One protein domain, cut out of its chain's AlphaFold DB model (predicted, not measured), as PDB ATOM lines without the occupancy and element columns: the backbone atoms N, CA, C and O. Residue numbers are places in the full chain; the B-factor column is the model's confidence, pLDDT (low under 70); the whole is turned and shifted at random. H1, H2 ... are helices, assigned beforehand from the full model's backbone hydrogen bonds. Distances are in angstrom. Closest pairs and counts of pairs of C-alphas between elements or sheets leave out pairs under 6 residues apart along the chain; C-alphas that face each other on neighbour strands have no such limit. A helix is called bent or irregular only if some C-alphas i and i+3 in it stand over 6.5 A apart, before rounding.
ATOM      1  N   GLN A 370      -3.486  15.905  13.827       73.88
ATOM      2  CA  GLN A 370      -3.252  16.663  12.594       73.88
ATOM      3  C   GLN A 370      -1.881  17.345  12.608       73.88
ATOM      4  O   GLN A 370      -1.131  17.165  11.654       73.88
ATOM      5  N   ILE A 371      -1.520  18.025  13.701       71.44
ATOM      6  CA  ILE A 371      -0.212  18.677  13.870       71.44
ATOM      7  C   ILE A 371       0.915  17.648  13.743       71.44
ATOM      8  O   ILE A 371       1.838  17.850  12.963       71.44
ATOM      9  N   ALA A 372       0.804  16.499  14.416       76.50
ATOM     10  CA  ALA A 372       1.797  15.430  14.317       76.50
ATOM     11  C   ALA A 372       1.942  14.901  12.878       76.50
ATOM     12  O   ALA A 372       3.046  14.605  12.420       76.50
ATOM     13  N   THR A 373       0.834  14.803  12.137       81.44
ATOM     14  CA  THR A 373       0.864  14.403  10.723       81.44
ATOM     15  C   THR A 373       1.528  15.480   9.858       81.44
ATOM     16  O   THR A 373       2.372  15.158   9.021       81.44
ATOM     17  N   GLU A 374       1.195  16.754  10.070       80.62
ATOM     18  CA  GLU A 374       1.785  17.899   9.362       80.62
ATOM     19  C   GLU A 374       3.292  18.042   9.629       80.62
ATOM     20  O   GLU A 374       4.056  18.309   8.697       80.62
ATOM     21  N   GLU A 375       3.752  17.798  10.857       80.94
ATOM     22  CA  GLU A 375       5.175  17.774  11.219       80.94
ATOM     23  C   GLU A 375       5.938  16.669  10.472       80.94
ATOM     24  O   GLU A 375       7.020  16.912   9.921       80.94
ATOM     25  N   VAL A 376       5.360  15.462  10.383       87.81
ATOM     26  CA  VAL A 376       5.940  14.357   9.601       87.81
ATOM     27  C   VAL A 376       5.999  14.725   8.118       87.81
ATOM     28  O   VAL A 376       7.044  14.553   7.488       87.81
ATOM     29  N   VAL A 377       4.921  15.282   7.560       87.19
ATOM     30  CA  VAL A 377       4.867  15.720   6.155       87.19
ATOM     31  C   VAL A 377       5.925  16.787   5.864       87.19
ATOM     32  O   VAL A 377       6.677  16.653   4.899       87.19
ATOM     33  N   THR A 378       6.058  17.785   6.736       83.38
ATOM     34  CA  THR A 378       7.038  18.876   6.607       83.38
ATOM     35  C   THR A 378       8.471  18.346   6.666       83.38
ATOM     36  O   THR A 378       9.330  18.738   5.874       83.38
ATOM     37  N   THR A 379       8.727  17.380   7.550       87.69
ATOM     38  CA  THR A 379      10.030  16.709   7.651       87.69
ATOM     39  C   THR A 379      10.374  15.950   6.366       87.69
ATOM     40  O   THR A 379      11.514  15.992   5.897       87.69
ATOM     41  N   LEU A 380       9.398  15.266   5.764       90.38
ATOM     42  CA  LEU A 380       9.595  14.529   4.514       90.38
ATOM     43  C   LEU A 380       9.805  15.464   3.318       90.38
ATOM     44  O   LEU A 380      10.698  15.211   2.509       90.38
ATOM     45  N   GLU A 381       9.065  16.572   3.233       89.19
ATOM     46  CA  GLU A 381       9.312  17.625   2.239       89.19
ATOM     47  C   GLU A 381      10.739  18.159   2.329       89.19
ATOM     48  O   GLU A 381      11.439  18.247   1.319       89.19
ATOM     49  N   ARG A 382      11.206  18.454   3.545       86.12
ATOM     50  CA  ARG A 382      12.571  18.930   3.777       86.12
ATOM     51  C   ARG A 382      13.614  17.933   3.281       86.12
ATOM     52  O   ARG A 382      14.573  18.343   2.629       86.12
ATOM     53  N   ARG A 383      13.421  16.631   3.523       91.38
ATOM     54  CA  ARG A 383      14.318  15.583   2.997       91.38
ATOM     55  C   ARG A 383      14.311  15.537   1.469       91.38
ATOM     56  O   ARG A 383      15.373  15.391   0.873       91.38
ATOM     57  N   ILE A 384      13.153  15.710   0.828       91.75
ATOM     58  CA  ILE A 384      13.061  15.788  -0.639       91.75
ATOM     59  C   ILE A 384      13.878  16.974  -1.170       91.75
ATOM     60  O   ILE A 384      14.679  16.807  -2.091       91.75
ATOM     61  N   PHE A 385      13.729  18.163  -0.578       88.38
ATOM     62  CA  PHE A 385      14.503  19.340  -0.985       88.38
ATOM     63  C   PHE A 385      15.999  19.194  -0.695       88.38
ATOM     64  O   PHE A 385      16.816  19.614  -1.513       88.38
ATOM     65  N   GLU A 386      16.380  18.547   0.409       88.12
ATOM     66  CA  GLU A 386      17.778  18.191   0.667       88.12
ATOM     67  C   GLU A 386      18.324  17.288  -0.444       88.12
ATOM     68  O   GLU A 386      19.395  17.554  -0.989       88.12
ATOM     69  N   GLY A 387      17.567  16.263  -0.840       91.25
ATOM     70  CA  GLY A 387      17.943  15.379  -1.937       91.25
ATOM     71  C   GLY A 387      18.114  16.114  -3.272       91.25
ATOM     72  O   GLY A 387      19.046  15.812  -4.010       91.25
ATOM     73  N   LEU A 388      17.301  17.139  -3.553       89.31
ATOM     74  CA  LEU A 388      17.447  17.986  -4.749       89.31
ATOM     75  C   LEU A 388      18.733  18.834  -4.761       89.31
ATOM     76  O   LEU A 388      19.156  19.272  -5.831       89.31
ATOM     77  N   ARG A 389      19.350  19.079  -3.599       86.06
ATOM     78  CA  ARG A 389      20.606  19.844  -3.470       86.06
ATOM     79  C   ARG A 389      21.852  18.976  -3.532       86.06
ATOM     80  O   ARG A 389      22.935  19.476  -3.832       86.06
ATOM     81  N   ARG A 390      21.717  17.704  -3.164       88.88
ATOM     82  CA  ARG A 390      22.821  16.749  -3.148       88.88
ATOM     83  C   ARG A 390      23.238  16.396  -4.575       88.88
ATOM     84  O   ARG A 390      22.541  16.673  -5.550       88.88
ATOM     85  N   ASP A 391      24.420  15.806  -4.690       87.69
ATOM     86  CA  ASP A 391      24.938  15.345  -5.972       87.69
ATOM     87  C   ASP A 391      24.052  14.257  -6.607       87.69
ATOM     88  O   ASP A 391      23.140  13.691  -5.998       87.69
ATOM     89  N   ALA A 392      24.346  13.948  -7.869       86.31
ATOM     90  CA  ALA A 392      23.579  12.987  -8.652       86.31
ATOM     91  C   ALA A 392      23.606  11.551  -8.088       86.31
ATOM     92  O   ALA A 392      22.808  10.728  -8.532       86.31
ATOM     93  N   THR A 393      24.503  11.226  -7.149       86.88
ATOM     94  CA  THR A 393      24.638   9.873  -6.591       86.88
ATOM     95  C   THR A 393      23.858   9.705  -5.289       86.88
ATOM     96  O   THR A 393      23.236   8.665  -5.085       86.88
ATOM     97  N   THR A 394      23.847  10.715  -4.416       91.19
ATOM     98  CA  THR A 394      23.179  10.649  -3.105       91.19
ATOM     99  C   THR A 394      21.782  11.265  -3.105       91.19
ATOM    100  O   THR A 394      20.897  10.767  -2.406       91.19
ATOM    101  N   GLY A 395      21.552  12.294  -3.925       92.50
ATOM    102  CA  GLY A 395      20.284  13.021  -3.996       92.50
ATOM    103  C   GLY A 395      19.069  12.161  -4.349       92.50
ATOM    104  O   GLY A 395      18.111  12.148  -3.572       92.50
ATOM    105  N   PRO A 396      19.095  11.386  -5.453       94.56
ATOM    106  CA  PRO A 396      17.953  10.573  -5.874       94.56
ATOM    107  C   PRO A 396      17.476   9.588  -4.803       94.56
ATOM    108  O   PRO A 396      16.280   9.484  -4.557       94.56
ATOM    109  N   LYS A 397      18.405   8.939  -4.086       94.44
ATOM    110  CA  LYS A 397      18.063   7.993  -3.016       94.44
ATOM    111  C   LYS A 397      17.320   8.671  -1.859       94.44
ATOM    112  O   LYS A 397      16.347   8.125  -1.355       94.44
ATOM    113  N   ILE A 398      17.764   9.861  -1.446       93.75
ATOM    114  CA  ILE A 398      17.107  10.626  -0.373       93.75
ATOM    115  C   ILE A 398      15.690  11.033  -0.796       93.75
ATOM    116  O   ILE A 398      14.766  10.934   0.014       93.75
ATOM    117  N   ILE A 399      15.522  11.465  -2.053       94.56
ATOM    118  CA  ILE A 399      14.213  11.816  -2.620       94.56
ATOM    119  C   ILE A 399      13.298  10.591  -2.627       94.56
ATOM    120  O   ILE A 399      12.186  10.683  -2.119       94.56
ATOM    121  N   ASP A 400      13.761   9.454  -3.150       95.31
ATOM    122  CA  ASP A 400      12.956   8.234  -3.267       95.31
ATOM    123  C   ASP A 400      12.508   7.705  -1.897       95.31
ATOM    124  O   ASP A 400      11.324   7.417  -1.706       95.31
ATOM    125  N   ASP A 401      13.417   7.647  -0.916       94.75
ATOM    126  CA  ASP A 401      13.101   7.209   0.450       94.75
ATOM    127  C   ASP A 401      12.040   8.121   1.097       94.75
ATOM    128  O   ASP A 401      11.076   7.643   1.704       94.75
ATOM    129  N   ALA A 402      12.193   9.443   0.959       95.56
ATOM    130  CA  ALA A 402      11.253  10.412   1.515       95.56
ATOM    131  C   ALA A 402       9.895  10.383   0.792       95.56
ATOM    132  O   ALA A 402       8.852  10.444   1.442       95.56
ATOM    133  N   MET A 403       9.895  10.220  -0.533       96.81
ATOM    134  CA  MET A 403       8.690  10.090  -1.353       96.81
ATOM    135  C   MET A 403       7.883   8.838  -0.999       96.81
ATOM    136  O   MET A 403       6.668   8.931  -0.841       96.81
ATOM    137  N   GLN A 404       8.534   7.688  -0.788       96.06
ATOM    138  CA  GLN A 404       7.848   6.462  -0.357       96.06
ATOM    139  C   GLN A 404       7.180   6.615   1.017       96.06
ATOM    140  O   GLN A 404       6.082   6.100   1.239       96.06
ATOM    141  N   MET A 405       7.827   7.313   1.954       94.56
ATOM    142  CA  MET A 405       7.233   7.615   3.261       94.56
ATOM    143  C   MET A 405       6.077   8.616   3.135       94.56
ATOM    144  O   MET A 405       5.049   8.460   3.802       94.56
ATOM    145  N   LEU A 406       6.210   9.607   2.249       93.44
ATOM    146  CA  LEU A 406       5.186  10.621   2.018       93.44
ATOM    147  C   LEU A 406       3.945  10.015   1.353       93.44
ATOM    148  O   LEU A 406       2.837  10.361   1.732       93.44
ATOM    149  N   GLU A 407       4.099   9.047   0.449       95.00
ATOM    150  CA  GLU A 407       2.975   8.328  -0.174       95.00
ATOM    151  C   GLU A 407       2.142   7.532   0.828       95.00
ATOM    152  O   GLU A 407       0.923   7.453   0.687       95.00
ATOM    153  N   LYS A 408       2.787   6.977   1.857       94.12
ATOM    154  CA  LYS A 408       2.094   6.261   2.936       94.12
ATOM    155  C   LYS A 408       1.372   7.203   3.898       94.12
ATOM    156  O   LYS A 408       0.351   6.813   4.455       94.12
ATOM    157  N   THR A 409       1.907   8.405   4.108       92.25
ATOM    158  CA  THR A 409       1.422   9.343   5.137       92.25
ATOM    159  C   THR A 409       0.421  10.358   4.574       92.25
ATOM    160  O   THR A 409      -0.604  10.624   5.193       92.25
ATOM    161  N   ALA A 410       0.701  10.914   3.394       93.44
ATOM    162  CA  ALA A 410      -0.073  11.963   2.730       93.44
ATOM    163  C   ALA A 410       0.021  11.817   1.189       93.44
ATOM    164  O   ALA A 410       0.788  12.535   0.536       93.44
ATOM    165  N   PRO A 411      -0.756  10.903   0.572       91.50
ATOM    166  CA  PRO A 411      -0.621  10.550  -0.847       91.50
ATOM    167  C   PRO A 411      -0.863  11.727  -1.804       91.50
ATOM    168  O   PRO A 411      -0.174  11.855  -2.817       91.50
ATOM    169  N   GLU A 412      -1.786  12.633  -1.472       88.88
ATOM    170  CA  GLU A 412      -2.029  13.847  -2.263       88.88
ATOM    171  C   GLU A 412      -0.804  14.771  -2.272       88.88
ATOM    172  O   GLU A 412      -0.414  15.304  -3.316       88.88
ATOM    173  N   LYS A 413      -0.135  14.910  -1.121       89.44
ATOM    174  CA  LYS A 413       1.067  15.735  -1.001       89.44
ATOM    175  C   LYS A 413       2.256  15.105  -1.717       89.44
ATOM    176  O   LYS A 413       3.028  15.818  -2.354       89.44
ATOM    177  N   ALA A 414       2.366  13.778  -1.703       91.81
ATOM    178  CA  ALA A 414       3.341  13.069  -2.523       91.81
ATOM    179  C   ALA A 414       3.139  13.346  -4.022       91.81
ATOM    180  O   ALA A 414       4.093  13.700  -4.718       91.81
ATOM    181  N   ALA A 415       1.904  13.260  -4.527       90.69
ATOM    182  CA  ALA A 415       1.607  13.576  -5.925       90.69
ATOM    183  C   ALA A 415       2.008  15.018  -6.290       90.69
ATOM    184  O   ALA A 415       2.649  15.243  -7.321       90.69
ATOM    185  N   TYR A 416       1.711  15.978  -5.408       89.88
ATOM    186  CA  TYR A 416       2.165  17.360  -5.544       89.88
ATOM    187  C   TYR A 416       3.699  17.455  -5.621       89.88
ATOM    188  O   TYR A 416       4.234  18.037  -6.568       89.88
ATOM    189  N   MET A 417       4.417  16.831  -4.680       92.12
ATOM    190  CA  MET A 417       5.881  16.879  -4.608       92.12
ATOM    191  C   MET A 417       6.560  16.252  -5.828       92.12
ATOM    192  O   MET A 417       7.555  16.797  -6.306       92.12
ATOM    193  N   ARG A 418       5.994  15.192  -6.420       93.31
ATOM    194  CA  ARG A 418       6.465  14.665  -7.716       93.31
ATOM    195  C   ARG A 418       6.399  15.730  -8.813       93.31
ATOM    196  O   ARG A 418       7.342  15.870  -9.589       93.31
ATOM    197  N   GLY A 419       5.317  16.510  -8.858       89.88
ATOM    198  CA  GLY A 419       5.172  17.635  -9.783       89.88
ATOM    199  C   GLY A 419       6.212  18.737  -9.552       89.88
ATOM    200  O   GLY A 419       6.761  19.278 -10.517       89.88
ATOM    201  N   VAL A 420       6.527  19.040  -8.289       87.50
ATOM    202  CA  VAL A 420       7.580  20.000  -7.911       87.50
ATOM    203  C   VAL A 420       8.958  19.508  -8.355       87.50
ATOM    204  O   VAL A 420       9.649  20.220  -9.084       87.50
ATOM    205  N   ILE A 421       9.327  18.272  -8.003       91.81
ATOM    206  CA  ILE A 421      10.591  17.637  -8.412       91.81
ATOM    207  C   ILE A 421      10.722  17.656  -9.937       91.81
ATOM    208  O   ILE A 421      11.756  18.074 -10.461       91.81
ATOM    209  N   HIS A 422       9.671  17.257 -10.663       89.62
ATOM    210  CA  HIS A 422       9.666  17.267 -12.126       89.62
ATOM    211  C   HIS A 422       9.887  18.673 -12.697       89.62
ATOM    212  O   HIS A 422      10.684  18.848 -13.614       89.62
ATOM    213  N   THR A 423       9.224  19.685 -12.134       84.56
ATOM    214  CA  THR A 423       9.398  21.087 -12.547       84.56
ATOM    215  C   THR A 423      10.849  21.540 -12.365       84.56
ATOM    216  O   THR A 423      11.471  21.999 -13.320       84.56
ATOM    217  N   ILE A 424      11.408  21.347 -11.166       84.81
ATOM    218  CA  ILE A 424      12.761  21.796 -10.801       84.81
ATOM    219  C   ILE A 424      13.825  21.102 -11.658       84.81
ATOM    220  O   ILE A 424      14.772  21.738 -12.120       84.81
ATOM    221  N   THR A 425      13.668  19.796 -11.882       86.25
ATOM    222  CA  THR A 425      14.610  18.994 -12.677       86.25
ATOM    223  C   THR A 425      14.531  19.304 -14.170       86.25
ATOM    224  O   THR A 425      15.568  19.320 -14.834       86.25
ATOM    225  N   LYS A 426      13.333  19.591 -14.698       83.88
ATOM    226  CA  LYS A 426      13.114  19.928 -16.111       83.88
ATOM    227  C   LYS A 426      13.561  21.351 -16.455       83.88
ATOM    228  O   LYS A 426      14.121  21.558 -17.525       83.88
ATOM    229  N   GLN A 427      13.340  22.324 -15.570       73.75
ATOM    230  CA  GLN A 427      13.639  23.744 -15.809       73.75
ATOM    231  C   GLN A 427      15.092  24.136 -15.486       73.75
ATOM    232  O   GLN A 427      15.361  25.275 -15.122       73.75
ATOM    233  N   LYS A 428      16.054  23.224 -15.669       64.06
ATOM    234  CA  LYS A 428      17.503  23.475 -15.520       64.06
ATOM    235  C   LYS A 428      18.101  24.472 -16.546       64.06
ATOM    236  O   LYS A 428      19.306  24.463 -16.764       64.06
ATOM    237  N   THR A 429      17.285  25.293 -17.202       59.84
ATOM    238  CA  THR A 429      17.680  26.253 -18.245       59.84
ATOM    239  C   THR A 429      18.065  27.623 -17.676       59.84
ATOM    240  O   THR A 429      17.462  28.073 -16.707       59.84
ATOM    241  N   ASP A 430      19.033  28.280 -18.323       64.00
ATOM    242  CA  ASP A 430      19.617  29.590 -17.991       64.00
ATOM    243  C   ASP A 430      18.644  30.768 -18.221       64.00
ATOM    244  O   ASP A 430      18.739  31.475 -19.222       64.00
ATOM    245  N   TYR A 431      17.689  30.995 -17.321       84.62
ATOM    246  CA  TYR A 431      16.967  32.276 -17.248       84.62
ATOM    247  C   TYR A 431      17.415  33.039 -16.009       84.62
ATOM    248  O   TYR A 431      17.657  32.421 -14.976       84.62
ATOM    249  N   ASP A 432      17.559  34.359 -16.112       89.25
ATOM    250  CA  ASP A 432      17.958  35.197 -14.983       89.25
ATOM    251  C   ASP A 432      16.850  35.341 -13.942       89.25
ATOM    252  O   ASP A 432      15.664  35.248 -14.252       89.25
ATOM    253  N   ASP A 433      17.257  35.511 -12.683       91.75
ATOM    254  CA  ASP A 433      16.319  35.776 -11.598       91.75
ATOM    255  C   ASP A 433      15.643  37.131 -11.844       91.75
ATOM    256  O   ASP A 433      16.330  38.115 -12.115       91.75
ATOM    257  N   ASP A 434      14.316  37.198 -11.717       92.88
ATOM    258  CA  ASP A 434      13.608  38.474 -11.676       92.88
ATOM    259  C   ASP A 434      13.850  39.121 -10.301       92.88
ATOM    260  O   ASP A 434      13.332  38.629  -9.287       92.88
ATOM    261  N   PRO A 435      14.627  40.217 -10.228       87.75
ATOM    262  CA  PRO A 435      15.051  40.800  -8.960       87.75
ATOM    263  C   PRO A 435      13.869  41.259  -8.100       87.75
ATOM    264  O   PRO A 435      13.930  41.143  -6.876       87.75
ATOM    265  N   LEU A 436      12.770  41.720  -8.715       87.56
ATOM    266  CA  LEU A 436      11.577  42.136  -7.977       87.56
ATOM    267  C   LEU A 436      10.896  40.942  -7.302       87.56
ATOM    268  O   LEU A 436      10.548  41.011  -6.122       87.56
ATOM    269  N   THR A 437      10.735  39.838  -8.032       91.50
ATOM    270  CA  THR A 437      10.140  38.614  -7.489       91.50
ATOM    271  C   THR A 437      10.994  38.045  -6.353       91.50
ATOM    272  O   THR A 437      10.453  37.731  -5.292       91.50
ATOM    273  N   VAL A 438      12.321  37.967  -6.523       92.38
ATOM    274  CA  VAL A 438      13.246  37.514  -5.463       92.38
ATOM    275  C   VAL A 438      13.096  38.370  -4.208       92.38
ATOM    276  O   VAL A 438      12.948  37.835  -3.107       92.38
ATOM    277  N   ALA A 439      13.093  39.691  -4.372       85.56
ATOM    278  CA  ALA A 439      12.964  40.628  -3.273       85.56
ATOM    279  C   ALA A 439      11.656  40.465  -2.500       85.56
ATOM    280  O   ALA A 439      11.668  40.327  -1.279       85.56
ATOM    281  N   GLN A 440      10.527  40.441  -3.211       87.69
ATOM    282  CA  GLN A 440       9.208  40.288  -2.601       87.69
ATOM    283  C   GLN A 440       9.108  38.974  -1.825       87.69
ATOM    284  O   GLN A 440       8.658  38.958  -0.681       87.69
ATOM    285  N   LEU A 441       9.590  37.877  -2.414       93.38
ATOM    286  CA  LEU A 441       9.594  36.577  -1.752       93.38
ATOM    287  C   LEU A 441      10.468  36.595  -0.487       93.38
ATOM    288  O   LEU A 441      10.038  36.071   0.536       93.38
ATOM    289  N   ARG A 442      11.643  37.242  -0.510       92.31
ATOM    290  CA  ARG A 442      12.503  37.398   0.677       92.31
ATOM    291  C   ARG A 442      11.857  38.244   1.774       92.31
ATOM    292  O   ARG A 442      11.871  37.822   2.928       92.31
ATOM    293  N   VAL A 443      11.260  39.390   1.433       86.56
ATOM    294  CA  VAL A 443      10.513  40.223   2.398       86.56
ATOM    295  C   VAL A 443       9.427  39.392   3.070       86.56
ATOM    296  O   VAL A 443       9.328  39.379   4.296       86.56
ATOM    297  N   ASP A 444       8.638  38.666   2.284       88.00
ATOM    298  CA  ASP A 444       7.533  37.865   2.804       88.00
ATOM    299  C   ASP A 444       8.041  36.727   3.708       88.00
ATOM    300  O   ASP A 444       7.486  36.496   4.779       88.00
ATOM    301  N   MET A 445       9.140  36.059   3.339       92.31
ATOM    302  CA  MET A 445       9.783  35.029   4.170       92.31
ATOM    303  C   MET A 445      10.353  35.591   5.482       92.31
ATOM    304  O   MET A 445      10.333  34.912   6.511       92.31
ATOM    305  N   ASN A 446      10.893  36.811   5.455       87.31
ATOM    306  CA  ASN A 446      11.491  37.454   6.625       87.31
ATOM    307  C   ASN A 446      10.431  38.024   7.573       87.31
ATOM    308  O   ASN A 446      10.638  38.005   8.786       87.31
ATOM    309  N   THR A 447       9.299  38.486   7.041       84.19
ATOM    310  CA  THR A 447       8.209  39.090   7.822       84.19
ATOM    311  C   THR A 447       7.223  38.059   8.364       84.19
ATOM    312  O   THR A 447       6.866  38.137   9.538       84.19
ATOM    313  N   ASP A 448       6.831  37.068   7.559       89.69
ATOM    314  CA  ASP A 448       5.911  35.996   7.954       89.69
ATOM    315  C   ASP A 448       6.415  34.609   7.503       89.69
ATOM    316  O   ASP A 448       5.874  33.979   6.591       89.69
ATOM    317  N   PRO A 449       7.463  34.081   8.153       89.69
ATOM    318  CA  PRO A 449       8.060  32.788   7.805       89.69
ATOM    319  C   PRO A 449       7.105  31.600   8.002       89.69
ATOM    320  O   PRO A 449       7.239  30.577   7.326       89.69
ATOM    321  N   LEU A 450       6.167  31.704   8.950       86.88
ATOM    322  CA  LEU A 450       5.229  30.633   9.284       86.88
ATOM    323  C   LEU A 450       4.063  30.612   8.291       86.88
ATOM    324  O   LEU A 450       3.663  29.535   7.855       86.88
ATOM    325  N   GLY A 451       3.554  31.781   7.886       88.31
ATOM    326  CA  GLY A 451       2.505  31.900   6.873       88.31
ATOM    327  C   GLY A 451       3.001  31.786   5.428       88.31
ATOM    328  O   GLY A 451       2.206  31.501   4.524       88.31
ATOM    329  N   PHE A 452       4.304  31.956   5.176       91.62
ATOM    330  CA  PHE A 452       4.870  31.829   3.835       91.62
ATOM    331  C   PHE A 452       4.734  30.396   3.292       91.62
ATOM    332  O   PHE A 452       5.178  29.430   3.912       91.62
ATOM    333  N   LYS A 453       4.157  30.242   2.093       91.00
ATOM    334  CA  LYS A 453       3.927  28.939   1.443       91.00
ATOM    335  C   LYS A 453       5.036  28.606   0.443       91.00
ATOM    336  O   LYS A 453       5.254  29.371  -0.496       91.00
ATOM    337  N   ASN A 454       5.644  27.420   0.571       88.44
ATOM    338  CA  ASN A 454       6.665  26.889  -0.353       88.44
ATOM    339  C   ASN A 454       6.222  26.944  -1.827       88.44
ATOM    340  O   ASN A 454       7.025  27.230  -2.713       88.44
ATOM    341  N   ASP A 455       4.928  26.747  -2.082       88.06
ATOM    342  CA  ASP A 455       4.297  26.820  -3.399       88.06
ATOM    343  C   ASP A 455       4.585  28.127  -4.146       88.06
ATOM    344  O   ASP A 455       4.669  28.112  -5.371       88.06
ATOM    345  N   ARG A 456       4.779  29.250  -3.440       93.56
ATOM    346  CA  ARG A 456       5.118  30.534  -4.072       93.56
ATOM    347  C   ARG A 456       6.500  30.508  -4.720       93.56
ATOM    348  O   ARG A 456       6.654  31.024  -5.822       93.56
ATOM    349  N   LEU A 457       7.477  29.870  -4.073       92.50
ATOM    350  CA  LEU A 457       8.824  29.691  -4.624       92.50
ATOM    351  C   LEU A 457       8.778  28.778  -5.853       92.50
ATOM    352  O   LEU A 457       9.323  29.116  -6.900       92.50
ATOM    353  N   VAL A 458       8.051  27.661  -5.756       89.31
ATOM    354  CA  VAL A 458       7.859  26.729  -6.878       89.31
ATOM    355  C   VAL A 458       7.153  27.411  -8.050       89.31
ATOM    356  O   VAL A 458       7.522  27.198  -9.203       89.31
ATOM    357  N   GLN A 459       6.135  28.225  -7.775       92.25
ATOM    358  CA  GLN A 459       5.403  28.960  -8.799       92.25
ATOM    359  C   GLN A 459       6.297  29.995  -9.493       92.25
ATOM    360  O   GLN A 459       6.258  30.089 -10.717       92.25
ATOM    361  N   ALA A 460       7.162  30.698  -8.755       93.12
ATOM    362  CA  ALA A 460       8.133  31.620  -9.343       93.12
ATOM    363  C   ALA A 460       9.129  30.903 -10.276       93.12
ATOM    364  O   ALA A 460       9.449  31.423 -11.345       93.12
ATOM    365  N   VAL A 461       9.550  29.680  -9.928       91.19
ATOM    366  CA  VAL A 461      10.360  28.824 -10.815       91.19
ATOM    367  C   VAL A 461       9.567  28.425 -12.065       91.19
ATOM    368  O   VAL A 461      10.039  28.624 -13.184       91.19
ATOM    369  N   LYS A 462       8.315  27.963 -11.907       88.56
ATOM    370  CA  LYS A 462       7.427  27.613 -13.037       88.56
ATOM    371  C   LYS A 462       7.259  28.762 -14.023       88.56
ATOM    372  O   LYS A 462       7.298  28.529 -15.230       88.56
ATOM    373  N   GLU A 463       7.090  29.971 -13.501       92.06
ATOM    374  CA  GLU A 463       6.929  31.215 -14.257       92.06
ATOM    375  C   GLU A 463       8.241  31.762 -14.837       92.06
ATOM    376  O   GLU A 463       8.212  32.809 -15.476       92.06
ATOM    377  N   GLN A 464       9.369  31.069 -14.646       92.81
ATOM    378  CA  GLN A 464      10.703  31.494 -15.093       92.81
ATOM    379  C   GLN A 464      11.148  32.838 -14.493       92.81
ATOM    380  O   GLN A 464      11.921  33.573 -15.098       92.81
ATOM    381  N   LYS A 465      10.662  33.164 -13.290       93.38
ATOM    382  CA  LYS A 465      11.040  34.366 -12.530       93.38
ATOM    383  C   LYS A 465      12.120  34.092 -11.484       93.38
ATOM    384  O   LYS A 465      12.643  35.024 -10.884       93.38
ATOM    385  N   LEU A 466      12.416  32.822 -11.213       93.12
ATOM    386  CA  LEU A 466      13.347  32.402 -10.168       93.12
ATOM    387  C   LEU A 466      14.104  31.149 -10.605       93.12
ATOM    388  O   LEU A 466      13.480  30.134 -10.903       93.12
ATOM    389  N   LYS A 467      15.435  31.178 -10.620       93.06
ATOM    390  CA  LYS A 467      16.282  30.012 -10.888       93.06
ATOM    391  C   LYS A 467      16.027  28.938  -9.835       93.06
ATOM    392  O   LYS A 467      15.923  29.228  -8.643       93.06
ATOM    393  N   SER A 468      16.063  27.668 -10.240       88.25
ATOM    394  CA  SER A 468      15.973  26.532  -9.309       88.25
ATOM    395  C   SER A 468      17.019  26.597  -8.186       88.25
ATOM    396  O   SER A 468      16.730  26.235  -7.049       88.25
ATOM    397  N   SER A 469      18.233  27.075  -8.474       88.94
ATOM    398  CA  SER A 469      19.292  27.246  -7.469       88.94
ATOM    399  C   SER A 469      18.978  28.363  -6.468       88.94
ATOM    400  O   SER A 469      19.166  28.165  -5.269       88.94
ATOM    401  N   THR A 470      18.468  29.506  -6.935       91.88
ATOM    402  CA  THR A 470      18.038  30.625  -6.084       91.88
ATOM    403  C   THR A 470      16.839  30.222  -5.229       91.88
ATOM    404  O   THR A 470      16.854  30.441  -4.022       91.88
ATOM    405  N   MET A 471      15.870  29.507  -5.807       92.44
ATOM    406  CA  MET A 471      14.753  28.904  -5.077       92.44
ATOM    407  C   MET A 471      15.241  28.000  -3.939       92.44
ATOM    408  O   MET A 471      14.806  28.164  -2.804       92.44
ATOM    409  N   LEU A 472      16.174  27.079  -4.209       89.88
ATOM    410  CA  LEU A 472      16.694  26.165  -3.186       89.88
ATOM    411  C   LEU A 472      17.413  26.896  -2.044       89.88
ATOM    412  O   LEU A 472      17.277  26.457  -0.902       89.88
ATOM    413  N   LYS A 473      18.125  27.999  -2.332       90.25
ATOM    414  CA  LYS A 473      18.714  28.878  -1.304       90.25
ATOM    415  C   LYS A 473      17.634  29.582  -0.482       90.25
ATOM    416  O   LYS A 473      17.676  29.537   0.737       90.25
ATOM    417  N   MET A 474      16.615  30.144  -1.131       92.94
ATOM    418  CA  MET A 474      15.501  30.787  -0.426       92.94
ATOM    419  C   MET A 474      14.712  29.797   0.441       92.94
ATOM    420  O   MET A 474      14.230  30.161   1.506       92.94
ATOM    421  N   MET A 475      14.617  28.526   0.046       90.19
ATOM    422  CA  MET A 475      14.038  27.496   0.913       90.19
ATOM    423  C   MET A 475      14.883  27.242   2.168       90.19
ATOM    424  O   MET A 475      14.313  26.965   3.218       90.19
ATOM    425  N   ASP A 476      16.214  27.360   2.093       87.25
ATOM    426  CA  ASP A 476      17.072  27.307   3.286       87.25
ATOM    427  C   ASP A 476      16.869  28.507   4.195       87.25
ATOM    428  O   ASP A 476      16.753  28.338   5.409       87.25
ATOM    429  N   ASP A 477      16.794  29.699   3.611       87.44
ATOM    430  CA  ASP A 477      16.551  30.926   4.363       87.44
ATOM    431  C   ASP A 477      15.184  30.855   5.060       87.44
ATOM    432  O   ASP A 477      15.070  31.145   6.250       87.44
ATOM    433  N   LEU A 478      14.151  30.363   4.364       91.25
ATOM    434  CA  LEU A 478      12.821  30.152   4.937       91.25
ATOM    435  C   LEU A 478      12.854  29.135   6.080       91.25
ATOM    436  O   LEU A 478      12.250  29.369   7.122       91.25
ATOM    437  N   GLU A 479      13.541  28.010   5.899       85.75
ATOM    438  CA  GLU A 479      13.628  26.956   6.909       85.75
ATOM    439  C   GLU A 479      14.378  27.442   8.157       85.75
ATOM    440  O   GLU A 479      13.921  27.232   9.283       85.75
ATOM    441  N   ARG A 480      15.488  28.166   7.967       85.88
ATOM    442  CA  ARG A 480      16.215  28.845   9.047       85.88
ATOM    443  C   ARG A 480      15.312  29.850   9.758       85.88
ATOM    444  O   ARG A 480      15.278  29.890  10.989       85.88
ATOM    445  N   ASN A 481      14.541  30.622   9.000       86.31
ATOM    446  CA  ASN A 481      13.599  31.578   9.558       86.31
ATOM    447  C   ASN A 481      12.487  30.879  10.345       86.31
ATOM    448  O   ASN A 481      12.154  31.344  11.430       86.31
ATOM    449  N   ARG A 482      11.933  29.766   9.857       88.38
ATOM    450  CA  ARG A 482      10.874  28.994  10.530       88.38
ATOM    451  C   ARG A 482      11.340  28.368  11.834       88.38
ATOM    452  O   ARG A 482      10.653  28.523  12.836       88.38
ATOM    453  N   GLN A 483      12.520  27.748  11.846       85.81
ATOM    454  CA  GLN A 483      13.095  27.143  13.056       85.81
ATOM    455  C   GLN A 483      13.203  28.138  14.213       85.81
ATOM    456  O   GLN A 483      13.030  27.768  15.370       85.81
ATOM    457  N   ASN A 484      13.442  29.409  13.893       85.69
ATOM    458  CA  ASN A 484      13.560  30.460  14.890       85.69
ATOM    459  C   ASN A 484      12.287  31.304  15.060       85.69
ATOM    460  O   ASN A 484      12.171  32.027  16.046       85.69
ATOM    461  N   ALA A 485      11.328  31.231  14.128       84.38
ATOM    462  CA  ALA A 485      10.110  32.052  14.118       84.38
ATOM    463  C   ALA A 485       9.251  31.861  15.371       84.38
ATOM    464  O   ALA A 485       8.546  32.778  15.793       84.38
ATOM    465  N   ASP A 486       9.336  30.678  15.974       83.19
ATOM    466  CA  ASP A 486       8.587  30.312  17.169       83.19
ATOM    467  C   ASP A 486       9.170  30.884  18.460       83.19
ATOM    468  O   ASP A 486       8.533  30.808  19.515       83.19
ATOM    469  N   HIS A 487      10.342  31.520  18.387       89.00
ATOM    470  CA  HIS A 487      10.955  32.132  19.550       89.00
ATOM    471  C   HIS A 487      10.042  33.235  20.130       89.00
ATOM    472  O   HIS A 487       9.632  34.143  19.393       89.00
ATOM    473  N   PRO A 488       9.752  33.237  21.451       87.88
ATOM    474  CA  PRO A 488       8.825  34.188  22.072       87.88
ATOM    475  C   PRO A 488       9.136  35.664  21.811       87.88
ATOM    476  O   PRO A 488       8.229  36.488  21.856       87.88
ATOM    477  N   PHE A 489      10.400  36.012  21.546       91.06
ATOM    478  CA  PHE A 489      10.814  37.378  21.203       91.06
ATOM    479  C   PHE A 489      10.455  37.798  19.776       91.06
ATOM    480  O   PHE A 489      10.061  38.945  19.577       91.06
ATOM    481  N   LEU A 490      10.514  36.886  18.801       91.62
ATOM    482  CA  LEU A 490      10.202  37.210  17.404       91.62
ATOM    483  C   LEU A 490       8.690  37.287  17.152       91.62
ATOM    484  O   LEU A 490       8.250  37.992  16.252       91.62
ATOM    485  N   ARG A 491       7.878  36.618  17.982       87.00
ATOM    486  CA  ARG A 491       6.405  36.694  17.926       87.00
ATOM    487  C   ARG A 491       5.822  37.956  18.562       87.00
ATOM    488  O   ARG A 491       4.612  38.170  18.497       87.00
ATOM    489  N   GLN A 492       6.638  38.773  19.230       88.50
ATOM    490  CA  GLN A 492       6.116  39.951  19.916       88.50
ATOM    491  C   GLN A 492       5.570  40.953  18.893       88.50
ATOM    492  O   GLN A 492       6.291  41.297  17.955       88.50
ATOM    493  N   PRO A 493       4.356  41.499  19.100       88.00
ATOM    494  CA  PRO A 493       3.804  42.535  18.226       88.00
ATOM    495  C   PRO A 493       4.748  43.730  18.056       88.00
ATOM    496  O   PRO A 493       4.842  44.294  16.972       88.00
ATOM    497  N   ASP A 494       5.501  44.070  19.106       87.44
ATOM    498  CA  ASP A 494       6.507  45.131  19.055       87.44
ATOM    499  C   ASP A 494       7.640  44.812  18.074       87.44
ATOM    500  O   ASP A 494       8.074  45.701  17.349       87.44
ATOM    501  N   PHE A 495       8.124  43.566  18.026       93.06
ATOM    502  CA  PHE A 495       9.173  43.164  17.087       93.06
ATOM    503  C   PHE A 495       8.671  43.157  15.646       93.06
ATOM    504  O   PHE A 495       9.336  43.707  14.771       93.06
ATOM    505  N   LEU A 496       7.469  42.631  15.412       90.81
ATOM    506  CA  LEU A 496       6.833  42.677  14.094       90.81
ATOM    507  C   LEU A 496       6.598  44.125  13.632       90.81
ATOM    508  O   LEU A 496       6.847  44.456  12.476       90.81
ATOM    509  N   GLY A 497       6.206  45.014  14.551       90.19
ATOM    510  CA  GLY A 497       6.107  46.448  14.285       90.19
ATOM    511  C   GLY A 497       7.455  47.093  13.948       90.19
ATOM    512  O   GLY A 497       7.515  47.960  13.082       90.19
ATOM    513  N   MET A 498       8.547  46.658  14.584       95.75
ATOM    514  CA  MET A 498       9.902  47.114  14.248       95.75
ATOM    515  C   MET A 498      10.367  46.596  12.880       95.75
ATOM    516  O   MET A 498      10.948  47.363  12.121       95.75
ATOM    517  N   LEU A 499      10.063  45.345  12.521       92.50
ATOM    518  CA  LEU A 499      10.329  44.808  11.180       92.50
ATOM    519  C   LEU A 499       9.593  45.600  10.090       92.50
ATOM    520  O   LEU A 499      10.192  45.932   9.069       92.50
ATOM    521  N   ASP A 500       8.325  45.956  10.316       90.50
ATOM    522  CA  ASP A 500       7.565  46.815   9.398       90.50
ATOM    523  C   ASP A 500       8.165  48.230   9.303       90.50
ATOM    524  O   ASP A 500       8.249  48.800   8.215       90.50
ATOM    525  N   GLN A 501       8.661  48.784  10.417       91.94
ATOM    526  CA  GLN A 501       9.392  50.056  10.410       91.94
ATOM    527  C   GLN A 501      10.692  49.973   9.605       91.94
ATOM    528  O   GLN A 501      10.970  50.888   8.834       91.94
ATOM    529  N   VAL A 502      11.459  48.887   9.735       93.12
ATOM    530  CA  VAL A 502      12.677  48.658   8.943       93.12
ATOM    531  C   VAL A 502      12.340  48.524   7.460       93.12
ATOM    532  O   VAL A 502      12.955  49.200   6.637       93.12
ATOM    533  N   LYS A 503      11.310  47.739   7.118       91.88
ATOM    534  CA  LYS A 503      10.810  47.599   5.743       91.88
ATOM    535  C   LYS A 503      10.474  48.965   5.140       91.88
ATOM    536  O   LYS A 503      10.945  49.286   4.056       91.88
ATOM    537  N   LYS A 504       9.674  49.774   5.842       90.56
ATOM    538  CA  LYS A 504       9.239  51.098   5.370       90.56
ATOM    539  C   LYS A 504      10.379  52.108   5.324       90.56
ATOM    540  O   LYS A 504      10.444  52.887   4.384       90.56
ATOM    541  N   GLY A 505      11.272  52.092   6.311       89.50
ATOM    542  CA  GLY A 505      12.417  52.999   6.380       89.50
ATOM    543  C   GLY A 505      13.497  52.713   5.333       89.50
ATOM    544  O   GLY A 505      14.239  53.618   4.960       89.50
ATOM    545  N   ALA A 506      13.565  51.482   4.817       89.94
ATOM    546  CA  ALA A 506      14.436  51.132   3.696       89.94
ATOM    547  C   ALA A 506      13.951  51.708   2.347       89.94
ATOM    548  O   ALA A 506      14.745  51.841   1.411       89.94
ATOM    549  N   LEU A 507      12.671  52.080   2.231       88.31
ATOM    550  CA  LEU A 507      12.098  52.696   1.030       88.31
ATOM    551  C   LEU A 507      12.346  54.214   1.051       88.31
ATOM    552  O   LEU A 507      12.090  54.863   2.063       88.31
ATOM    553  N   ARG A 508      12.816  54.819  -0.054       79.69
ATOM    554  CA  ARG A 508      13.042  56.284  -0.094       79.69
ATOM    555  C   ARG A 508      11.751  57.055  -0.341       79.69
ATOM    556  O   ARG A 508      11.638  58.211   0.055       79.69
ATOM    557  N   ASN A 509      10.795  56.441  -1.033       80.75
ATOM    558  CA  ASN A 509       9.481  57.001  -1.332       80.75
ATOM    559  C   ASN A 509       8.443  55.870  -1.502       80.75
ATOM    560  O   ASN A 509       8.801  54.700  -1.602       80.75
ATOM    561  N   ALA A 510       7.152  56.210  -1.556       69.88
ATOM    562  CA  ALA A 510       6.074  55.221  -1.688       69.88
ATOM    563  C   ALA A 510       6.061  54.474  -3.042       69.88
ATOM    564  O   ALA A 510       5.496  53.391  -3.138       69.88
ATOM    565  N   GLY A 511       6.673  55.036  -4.091       66.00
ATOM    566  CA  GLY A 511       6.800  54.384  -5.397       66.00
ATOM    567  C   GLY A 511       7.866  53.284  -5.423       66.00
ATOM    568  O   GLY A 511       7.723  52.323  -6.177       66.00
ATOM    569  N   ASP A 512       8.886  53.385  -4.564       74.19
ATOM    570  CA  ASP A 512       9.972  52.403  -4.451       74.19
ATOM    571  C   ASP A 512       9.469  51.017  -4.021       74.19
ATOM    572  O   ASP A 512      10.101  50.019  -4.359       74.19
ATOM    573  N   GLU A 513       8.327  50.928  -3.324       69.75
ATOM    574  CA  GLU A 513       7.727  49.648  -2.909       69.75
ATOM    575  C   GLU A 513       7.403  48.740  -4.107       69.75
ATOM    576  O   GLU A 513       7.439  47.514  -4.000       69.75
ATOM    577  N   TYR A 514       7.129  49.342  -5.265       75.12
ATOM    578  CA  TYR A 514       6.800  48.630  -6.499       75.12
ATOM    579  C   TYR A 514       8.010  48.444  -7.428       75.12
ATOM    580  O   TYR A 514       7.903  47.753  -8.441       75.12
ATOM    581  N   GLY A 515       9.157  49.046  -7.099       79.62
ATOM    582  CA  GLY A 515      10.402  48.901  -7.847       79.62
ATOM    583  C   GLY A 515      11.243  47.731  -7.336       79.62
ATOM    584  O   GLY A 515      11.336  47.508  -6.131       79.62
ATOM    585  N   ALA A 516      11.912  47.008  -8.244       81.00
ATOM    586  CA  ALA A 516      12.805  45.893  -7.889       81.00
ATOM    587  C   ALA A 516      13.872  46.312  -6.866       81.00
ATOM    588  O   ALA A 516      14.164  45.597  -5.915       81.00
ATOM    589  N   GLU A 517      14.398  47.519  -7.048       81.81
ATOM    590  CA  GLU A 517      15.432  48.130  -6.225       81.81
ATOM    591  C   GLU A 517      14.989  48.428  -4.786       81.81
ATOM    592  O   GLU A 517      15.699  48.119  -3.830       81.81
ATOM    593  N   GLY A 518      13.810  49.038  -4.621       83.38
ATOM    594  CA  GLY A 518      13.263  49.349  -3.302       83.38
ATOM    595  C   GLY A 518      12.850  48.086  -2.557       83.38
ATOM    596  O   GLY A 518      13.147  47.941  -1.371       83.38
ATOM    597  N   ALA A 519      12.252  47.132  -3.275       84.31
ATOM    598  CA  ALA A 519      11.905  45.833  -2.726       84.31
ATOM    599  C   ALA A 519      13.148  45.061  -2.252       84.31
ATOM    600  O   ALA A 519      13.115  44.520  -1.148       84.31
ATOM    601  N   LEU A 520      14.233  45.013  -3.043       84.44
ATOM    602  CA  LEU A 520      15.478  44.323  -2.663       84.44
ATOM    603  C   LEU A 520      16.054  44.924  -1.384       84.44
ATOM    604  O   LEU A 520      16.318  44.209  -0.423       84.44
ATOM    605  N   ARG A 521      16.135  46.254  -1.319       88.69
ATOM    606  CA  ARG A 521      16.663  46.939  -0.138       88.69
ATOM    607  C   ARG A 521      15.829  46.689   1.113       88.69
ATOM    608  O   ARG A 521      16.378  46.503   2.198       88.69
ATOM    609  N   ALA A 522      14.506  46.675   0.971       88.50
ATOM    610  CA  ALA A 522      13.606  46.320   2.060       88.50
ATOM    611  C   ALA A 522      13.778  44.850   2.482       88.50
ATOM    612  O   ALA A 522      13.728  44.546   3.675       88.50
ATOM    613  N   ALA A 523      14.018  43.942   1.531       87.62
ATOM    614  CA  ALA A 523      14.289  42.531   1.795       87.62
ATOM    615  C   ALA A 523      15.573  42.335   2.604       87.62
ATOM    616  O   ALA A 523      15.542  41.662   3.634       87.62
ATOM    617  N   ASP A 524      16.665  42.960   2.168       89.56
ATOM    618  CA  ASP A 524      17.973  42.834   2.808       89.56
ATOM    619  C   ASP A 524      17.958  43.497   4.192       89.56
ATOM    620  O   ASP A 524      18.321  42.867   5.182       89.56
ATOM    621  N   SER A 525      17.361  44.690   4.313       92.69
ATOM    622  CA  SER A 525      17.219  45.371   5.612       92.69
ATOM    623  C   SER A 525      16.390  44.562   6.614       92.69
ATOM    624  O   SER A 525      16.727  44.489   7.795       92.69
ATOM    625  N   THR A 526      15.286  43.947   6.173       92.44
ATOM    626  CA  THR A 526      14.467  43.099   7.060       92.44
ATOM    627  C   THR A 526      15.158  41.783   7.408       92.44
ATOM    628  O   THR A 526      14.979  41.298   8.527       92.44
ATOM    629  N   GLY A 527      15.962  41.230   6.494       90.06
ATOM    630  CA  GLY A 527      16.817  40.068   6.737       90.06
ATOM    631  C   GLY A 527      17.874  40.354   7.800       90.06
ATOM    632  O   GLY A 527      17.869  39.710   8.844       90.06
ATOM    633  N   ASP A 528      18.684  41.394   7.603       93.69
ATOM    634  CA  ASP A 528      19.731  41.815   8.540       93.69
ATOM    635  C   ASP A 528      19.179  42.115   9.935       93.69
ATOM    636  O   ASP A 528      19.744  41.713  10.956       93.69
ATOM    637  N   PHE A 529      18.047  42.822   9.999       96.00
ATOM    638  CA  PHE A 529      17.408  43.136  11.273       96.00
ATOM    639  C   PHE A 529      16.967  41.874  12.013       96.00
ATOM    640  O   PHE A 529      17.047  41.795  13.242       96.00
ATOM    641  N   ARG A 530      16.505  40.869  11.267       93.44
ATOM    642  CA  ARG A 530      16.122  39.583  11.827       93.44
ATOM    643  C   ARG A 530      17.336  38.769  12.264       93.44
ATOM    644  O   ARG A 530      17.295  38.208  13.356       93.44
ATOM    645  N   ASP A 531      18.411  38.757  11.487       93.12
ATOM    646  CA  ASP A 531      19.656  38.078  11.848       93.12
ATOM    647  C   ASP A 531      20.264  38.661  13.133       93.12
ATOM    648  O   ASP A 531      20.642  37.902  14.026       93.12
ATOM    649  N   LEU A 532      20.233  39.987  13.315       96.19
ATOM    650  CA  LEU A 532      20.624  40.633  14.579       96.19
ATOM    651  C   LEU A 532      19.748  40.200  15.762       96.19
ATOM    652  O   LEU A 532      20.240  40.032  16.880       96.19
ATOM    653  N   ALA A 533      18.448  40.003  15.532       95.44
ATOM    654  CA  ALA A 533      17.549  39.500  16.564       95.44
ATOM    655  C   ALA A 533      17.904  38.063  16.968       95.44
ATOM    656  O   ALA A 533      17.904  37.748  18.160       95.44
ATOM    657  N   LEU A 534      18.233  37.209  15.994       92.19
ATOM    658  CA  LEU A 534      18.675  35.833  16.230       92.19
ATOM    659  C   LEU A 534      20.017  35.786  16.961       92.19
ATOM    660  O   LEU A 534      20.141  35.076  17.955       92.19
ATOM    661  N   GLU A 535      20.983  36.596  16.535       95.19
ATOM    662  CA  GLU A 535      22.284  36.719  17.194       95.19
ATOM    663  C   GLU A 535      22.127  37.182  18.650       95.19
ATOM    664  O   GLU A 535      22.787  36.670  19.560       95.19
ATOM    665  N   TRP A 536      21.215  38.126  18.906       96.75
ATOM    666  CA  TRP A 536      20.916  38.556  20.266       96.75
ATOM    667  C   TRP A 536      20.299  37.432  21.099       96.75
ATOM    668  O   TRP A 536      20.708  37.257  22.247       96.75
ATOM    669  N   ILE A 537      19.340  36.681  20.542       94.50
ATOM    670  CA  ILE A 537      18.696  35.534  21.203       94.50
ATOM    671  C   ILE A 537      19.742  34.489  21.592       94.50
ATOM    672  O   ILE A 537      19.757  34.032  22.734       94.50
ATOM    673  N   GLU A 538      20.645  34.159  20.670       93.00
ATOM    674  CA  GLU A 538      21.715  33.188  20.892       93.00
ATOM    675  C   GLU A 538      22.681  33.647  21.994       93.00
ATOM    676  O   GLU A 538      23.033  32.872  22.885       93.00
ATOM    677  N   LYS A 539      23.067  34.931  21.992       96.31
ATOM    678  CA  LYS A 539      23.962  35.513  23.008       96.31
ATOM    679  C   LYS A 539      23.285  35.750  24.359       96.31
ATOM    680  O   LYS A 539      23.973  35.846  25.373       96.31
ATOM    681  N   ASN A 540      21.956  35.859  24.390       96.06
ATOM    682  CA  ASN A 540      21.178  36.209  25.578       96.06
ATOM    683  C   ASN A 540      19.981  35.258  25.770       96.06
ATOM    684  O   ASN A 540      18.838  35.720  25.829       96.06
ATOM    685  N   PRO A 541      20.205  33.944  25.960       92.56
ATOM    686  CA  PRO A 541      19.116  32.967  26.062       92.56
ATOM    687  C   PRO A 541      18.199  33.201  27.277       92.56
ATOM    688  O   PRO A 541      17.067  32.732  27.301       92.56
ATOM    689  N   GLN A 542      18.679  33.937  28.289       93.50
ATOM    690  CA  GLN A 542      17.930  34.338  29.491       93.50
ATOM    691  C   GLN A 542      17.571  35.836  29.498       93.50
ATOM    692  O   GLN A 542      17.226  36.399  30.538       93.50
ATOM    693  N   GLY A 543      17.712  36.519  28.358       92.38
ATOM    694  CA  GLY A 543      17.408  37.940  28.235       92.38
ATOM    695  C   GLY A 543      15.926  38.231  28.486       92.38
ATOM    696  O   GLY A 543      15.062  37.398  28.234       92.38
ATOM    697  N   SER A 544      15.596  39.420  28.993       93.75
ATOM    698  CA  SER A 544      14.192  39.806  29.184       93.75
ATOM    699  C   SER A 544      13.581  40.365  27.887       93.75
ATOM    700  O   SER A 544      14.302  40.986  27.099       93.75
ATOM    701  N   PRO A 545      12.249  40.261  27.684       90.00
ATOM    702  CA  PRO A 545      11.546  40.936  26.586       90.00
ATOM    703  C   PRO A 545      11.886  42.426  26.444       90.00
ATOM    704  O   PRO A 545      11.979  42.951  25.339       90.00
ATOM    705  N   VAL A 546      12.075  43.116  27.575       84.94
ATOM    706  CA  VAL A 546      12.399  44.548  27.611       84.94
ATOM    707  C   VAL A 546      13.824  44.797  27.122       84.94
ATOM    708  O   VAL A 546      14.041  45.715  26.334       84.94
ATOM    709  N   ALA A 547      14.788  43.973  27.545       90.62
ATOM    710  CA  ALA A 547      16.171  44.070  27.084       90.62
ATOM    711  C   ALA A 547      16.279  43.793  25.577       90.62
ATOM    712  O   ALA A 547      16.911  44.574  24.868       90.62
ATOM    713  N   PHE A 548      15.584  42.757  25.089       96.12
ATOM    714  CA  PHE A 548      15.482  42.449  23.660       96.12
ATOM    715  C   PHE A 548      14.913  43.633  22.875       96.12
ATOM    716  O   PHE A 548      15.525  44.111  21.926       96.12
ATOM    717  N   ARG A 549      13.765  44.167  23.308       93.69
ATOM    718  CA  ARG A 549      13.098  45.293  22.644       93.69
ATOM    719  C   ARG A 549      13.973  46.541  22.587       93.69
ATOM    720  O   ARG A 549      14.015  47.200  21.553       93.69
ATOM    721  N   ASN A 550      14.643  46.879  23.686       89.62
ATOM    722  CA  ASN A 550      15.514  48.053  23.750       89.62
ATOM    723  C   ASN A 550      16.727  47.899  22.830       89.62
ATOM    724  O   ASN A 550      17.092  48.861  22.157       89.62
ATOM    725  N   TYR A 551      17.305  46.696  22.774       96.88
ATOM    726  CA  TYR A 551      18.367  46.377  21.829       96.88
ATOM    727  C   TYR A 551      17.865  46.489  20.385       96.88
ATOM    728  O   TYR A 551      18.404  47.276  19.619       96.88
ATOM    729  N   MET A 552      16.774  45.810  20.021       97.44
ATOM    730  CA  MET A 552      16.275  45.843  18.643       97.44
ATOM    731  C   MET A 552      15.864  47.250  18.195       97.44
ATOM    732  O   MET A 552      16.169  47.636  17.072       97.44
ATOM    733  N   ARG A 553      15.253  48.066  19.069       94.06
ATOM    734  CA  ARG A 553      14.928  49.466  18.738       94.06
ATOM    735  C   ARG A 553      16.158  50.294  18.392       94.06
ATOM    736  O   ARG A 553      16.062  51.136  17.503       94.06
ATOM    737  N   SER A 554      17.284  50.084  19.077       93.31
ATOM    738  CA  SER A 554      18.506  50.832  18.767       93.31
ATOM    739  C   SER A 554      19.119  50.414  17.430       93.31
ATOM    740  O   SER A 554      19.784  51.230  16.809       93.31
ATOM    741  N   GLN A 555      18.843  49.194  16.952       97.44
ATOM    742  CA  GLN A 555      19.377  48.688  15.684       97.44
ATOM    743  C   GLN A 555      18.600  49.153  14.442       97.44
ATOM    744  O   GLN A 555      19.135  49.071  13.342       97.44
ATOM    745  N   ILE A 556      17.359  49.647  14.576       93.50
ATOM    746  CA  ILE A 556      16.503  50.001  13.421       93.50
ATOM    747  C   ILE A 556      17.202  51.004  12.502       93.50
ATOM    748  O   ILE A 556      17.314  50.775  11.299       93.50
ATOM    749  N   ARG A 557      17.685  52.110  13.077       91.19
ATOM    750  CA  ARG A 557      18.350  53.179  12.328       91.19
ATOM    751  C   ARG A 557      19.628  52.669  11.665       91.19
ATOM    752  O   ARG A 557      19.806  52.879  10.472       91.19
ATOM    753  N   ASP A 558      20.453  51.953  12.422       93.44
ATOM    754  CA  ASP A 558      21.750  51.461  11.957       93.44
ATOM    755  C   ASP A 558      21.605  50.471  10.792       93.44
ATOM    756  O   ASP A 558      22.384  50.526   9.843       93.44
ATOM    757  N   VAL A 559      20.603  49.583  10.832       94.31
ATOM    758  CA  VAL A 559      20.332  48.626   9.745       94.31
ATOM    759  C   VAL A 559      19.835  49.339   8.489       94.31
ATOM    760  O   VAL A 559      20.313  49.038   7.395       94.31
ATOM    761  N   ILE A 560      18.916  50.301   8.635       91.62
ATOM    762  CA  ILE A 560      18.394  51.087   7.508       91.62
ATOM    763  C   ILE A 560      19.514  51.914   6.864       91.62
ATOM    764  O   ILE A 560      19.661  51.913   5.642       91.62
ATOM    765  N   GLU A 561      20.309  52.633   7.662       89.31
ATOM    766  CA  GLU A 561      21.397  53.477   7.158       89.31
ATOM    767  C   GLU A 561      22.479  52.635   6.475       89.31
ATOM    768  O   GLU A 561      22.884  52.965   5.360       89.31
ATOM    769  N   ARG A 562      22.892  51.513   7.080       93.06
ATOM    770  CA  ARG A 562      23.894  50.607   6.502       93.06
ATOM    771  C   ARG A 562      23.461  50.071   5.141       93.06
ATOM    772  O   ARG A 562      24.193  50.252   4.171       93.06
ATOM    773  N   ASN A 563      22.252  49.518   5.042       89.69
ATOM    774  CA  ASN A 563      21.732  48.985   3.782       89.69
ATOM    775  C   ASN A 563      21.526  50.080   2.726       89.69
ATOM    776  O   ASN A 563      21.804  49.875   1.547       89.69
ATOM    777  N   ASN A 564      21.103  51.284   3.123       85.19
ATOM    778  CA  ASN A 564      21.018  52.421   2.204       85.19
ATOM    779  C   ASN A 564      22.395  52.856   1.671       85.19
ATOM    780  O   ASN A 564      22.498  53.215   0.494       85.19
ATOM    781  N   ILE A 565      23.439  52.827   2.506       86.69
ATOM    782  CA  ILE A 565      24.816  53.162   2.116       86.69
ATOM    783  C   ILE A 565      25.393  52.096   1.184       86.69
ATOM    784  O   ILE A 565      25.953  52.451   0.143       86.69
ATOM    785  N   GLU A 566      25.253  50.817   1.536       85.06
ATOM    786  CA  GLU A 566      25.729  49.690   0.727       85.06
ATOM    787  C   GLU A 566      25.056  49.688  -0.641       85.06
ATOM    788  O   GLU A 566      25.734  49.684  -1.667       85.06
ATOM    789  N   TYR A 567      23.736  49.864  -0.670       84.31
ATOM    790  CA  TYR A 567      22.991  49.978  -1.913       84.31
ATOM    791  C   TYR A 567      23.413  51.197  -2.747       84.31
ATOM    792  O   TYR A 567      23.575  51.116  -3.963       84.31
ATOM    793  N   ALA A 568      23.643  52.354  -2.114       80.56
ATOM    794  CA  ALA A 568      24.157  53.531  -2.813       80.56
ATOM    795  C   ALA A 568      25.589  53.321  -3.340       80.56
ATOM    796  O   ALA A 568      25.976  53.929  -4.341       80.56
ATOM    797  N   ALA A 569      26.402  52.498  -2.677       84.25
ATOM    798  CA  ALA A 569      27.718  52.098  -3.164       84.25
ATOM    799  C   ALA A 569      27.604  51.133  -4.353       84.25
ATOM    800  O   ALA A 569      28.274  51.353  -5.360       84.25
ATOM    801  N   GLU A 570      26.713  50.142  -4.291       82.44
ATOM    802  CA  GLU A 570      26.450  49.207  -5.388       82.44
ATOM    803  C   GLU A 570      25.898  49.930  -6.619       82.44
ATOM    804  O   GLU A 570      26.403  49.759  -7.721       82.44
ATOM    805  N   GLN A 571      24.945  50.847  -6.441       80.00
ATOM    806  CA  GLN A 571      24.432  51.691  -7.519       80.00
ATOM    807  C   GLN A 571      25.506  52.592  -8.130       80.00
ATOM    808  O   GLN A 571      25.478  52.849  -9.332       80.00
ATOM    809  N   ARG A 572      26.464  53.078  -7.328       81.75
ATOM    810  CA  ARG A 572      27.631  53.803  -7.848       81.75
ATOM    811  C   ARG A 572      28.544  52.878  -8.640       81.75
ATOM    812  O   ARG A 572      28.955  53.261  -9.723       81.75
ATOM    813  N   GLN A 573      28.805  51.663  -8.165       83.12
ATOM    814  CA  GLN A 573      29.602  50.685  -8.907       83.12
ATOM    815  C   GLN A 573      28.918  50.245 -10.203       83.12
ATOM    816  O   GLN A 573      29.577  50.196 -11.236       83.12
ATOM    817  N   ASN A 574      27.611  49.988 -10.182       78.50
ATOM    818  CA  ASN A 574      26.825  49.639 -11.362       78.50
ATOM    819  C   ASN A 574      26.792  50.799 -12.351       78.50
ATOM    820  O   ASN A 574      27.013  50.574 -13.537       78.50
ATOM    821  N   ARG A 575      26.620  52.042 -11.880       76.56
ATOM    822  CA  ARG A 575      26.763  53.235 -12.724       76.56
ATOM    823  C   ARG A 575      28.171  53.374 -13.275       76.56
ATOM    824  O   ARG A 575      28.300  53.553 -14.469       76.56
ATOM    825  N   GLU A 576      29.222  53.196 -12.484       80.69
ATOM    826  CA  GLU A 576      30.603  53.230 -12.976       80.69
ATOM    827  C   GLU A 576      30.885  52.117 -13.990       80.69
ATOM    828  O   GLU A 576      31.637  52.327 -14.938       80.69
ATOM    829  N   GLN A 577      30.320  50.923 -13.810       79.19
ATOM    830  CA  GLN A 577      30.431  49.817 -14.760       79.19
ATOM    831  C   GLN A 577      29.640  50.109 -16.036       79.19
ATOM    832  O   GLN A 577      30.160  49.879 -17.124       79.19
ATOM    833  N   GLN A 578      28.438  50.677 -15.921       73.12
ATOM    834  CA  GLN A 578      27.621  51.133 -17.045       73.12
ATOM    835  C   GLN A 578      28.232  52.342 -17.756       73.12
ATOM    836  O   GLN A 578      28.132  52.422 -18.967       73.12
ATOM    837  N   GLU A 579      28.915  53.246 -17.060       70.38
ATOM    838  CA  GLU A 579      29.656  54.387 -17.610       70.38
ATOM    839  C   GLU A 579      30.958  53.923 -18.266       70.38
ATOM    840  O   GLU A 579      31.334  54.414 -19.329       70.38
TER     841      GLU A 579
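What this domain is: This is residues 370 to 579 of the 818 residues of an uncharacterized protein of Nitrospira sp. SG-bin2 (UniProt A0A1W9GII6). Helices stack in three layers: the long bent H9 with H7 and H8 at one end, H4, H5 and H6 in the middle, and H1, H2 and H3 at the other end. Residues 572 to 579 of H9 stick out. The printed part has 210 residues with nine named helices, H1 to H9 in chain order, and no named strand: all helix. It is compact, with a radius of gyration of the C-alphas of 19.2 A, and spans 52 by 50 by 29 A.

Where its parts are: H9, residues 545 to 579, was assigned as one helix by its hydrogen bonds but is bent: C-alphas 554 and 557 are 6.9 A apart. Its arms are H9a, residues 545 to 554, and H9b, residues 557 to 579, 32.0 A long and ending at C-alpha 579 (29.656, 54.387, -17.610). H8 is residues 516 to 539, 34.5 A; H7, 493 to 505; H6, 468 to 485; H5, 454 to 462; H4, 435 to 447; H3, 411 to 426; H2, 395 to 409. H1, residues 370 to 389, 28.9 A, begins at C-alpha 370 (-3.252, 16.663, 12.594).

How they stand to each other: H1, H2, H3, H4, H6, H7, H8, H9a and H9b form a bundle, a group of helices side by side. H9b touches H8, closest C-alphas Asn 563 and Ser 525, 6.1 A, at a steep tilt of 41 degrees, opposite ways. H7 and H8 form a hairpin, closest C-alphas Lys 503 and Ala 522, 4.8 A. H8 touches H4, closest C-alphas Ala 516 and Leu 436, 4.0 A. H4 touches H6, residues 442 to 446 of H4 alone, closest C-alphas Met 445 and Leu 478, 5.8 A. H5 and H6 form a hairpin, closest C-alphas Leu 457 and Met 471, 6.0 A. H3 touches H5 with residues 420 to 424 alone, closest C-alphas Val 420 and Val 458, 6.8 A. H1 and H2 form a hairpin at 18 degrees, closest C-alphas Gly 387 and Gly 395, 3.9 A; H2 and H3 form another, closest C-alphas Glu 407 and Ala 414, 5.3 A. H1 and H8 are apart. In H1 to H8, H9a and H9b every O i to N i+4 pair is within hydrogen-bond range.

The domain as a whole: The C-alphas farthest apart, Lys 408 and Glu 579, are 59.1 A apart. The printed part has no cut, and no link is long. Residues 428 to 430, 510 to 511 and 513 have pLDDT under 70.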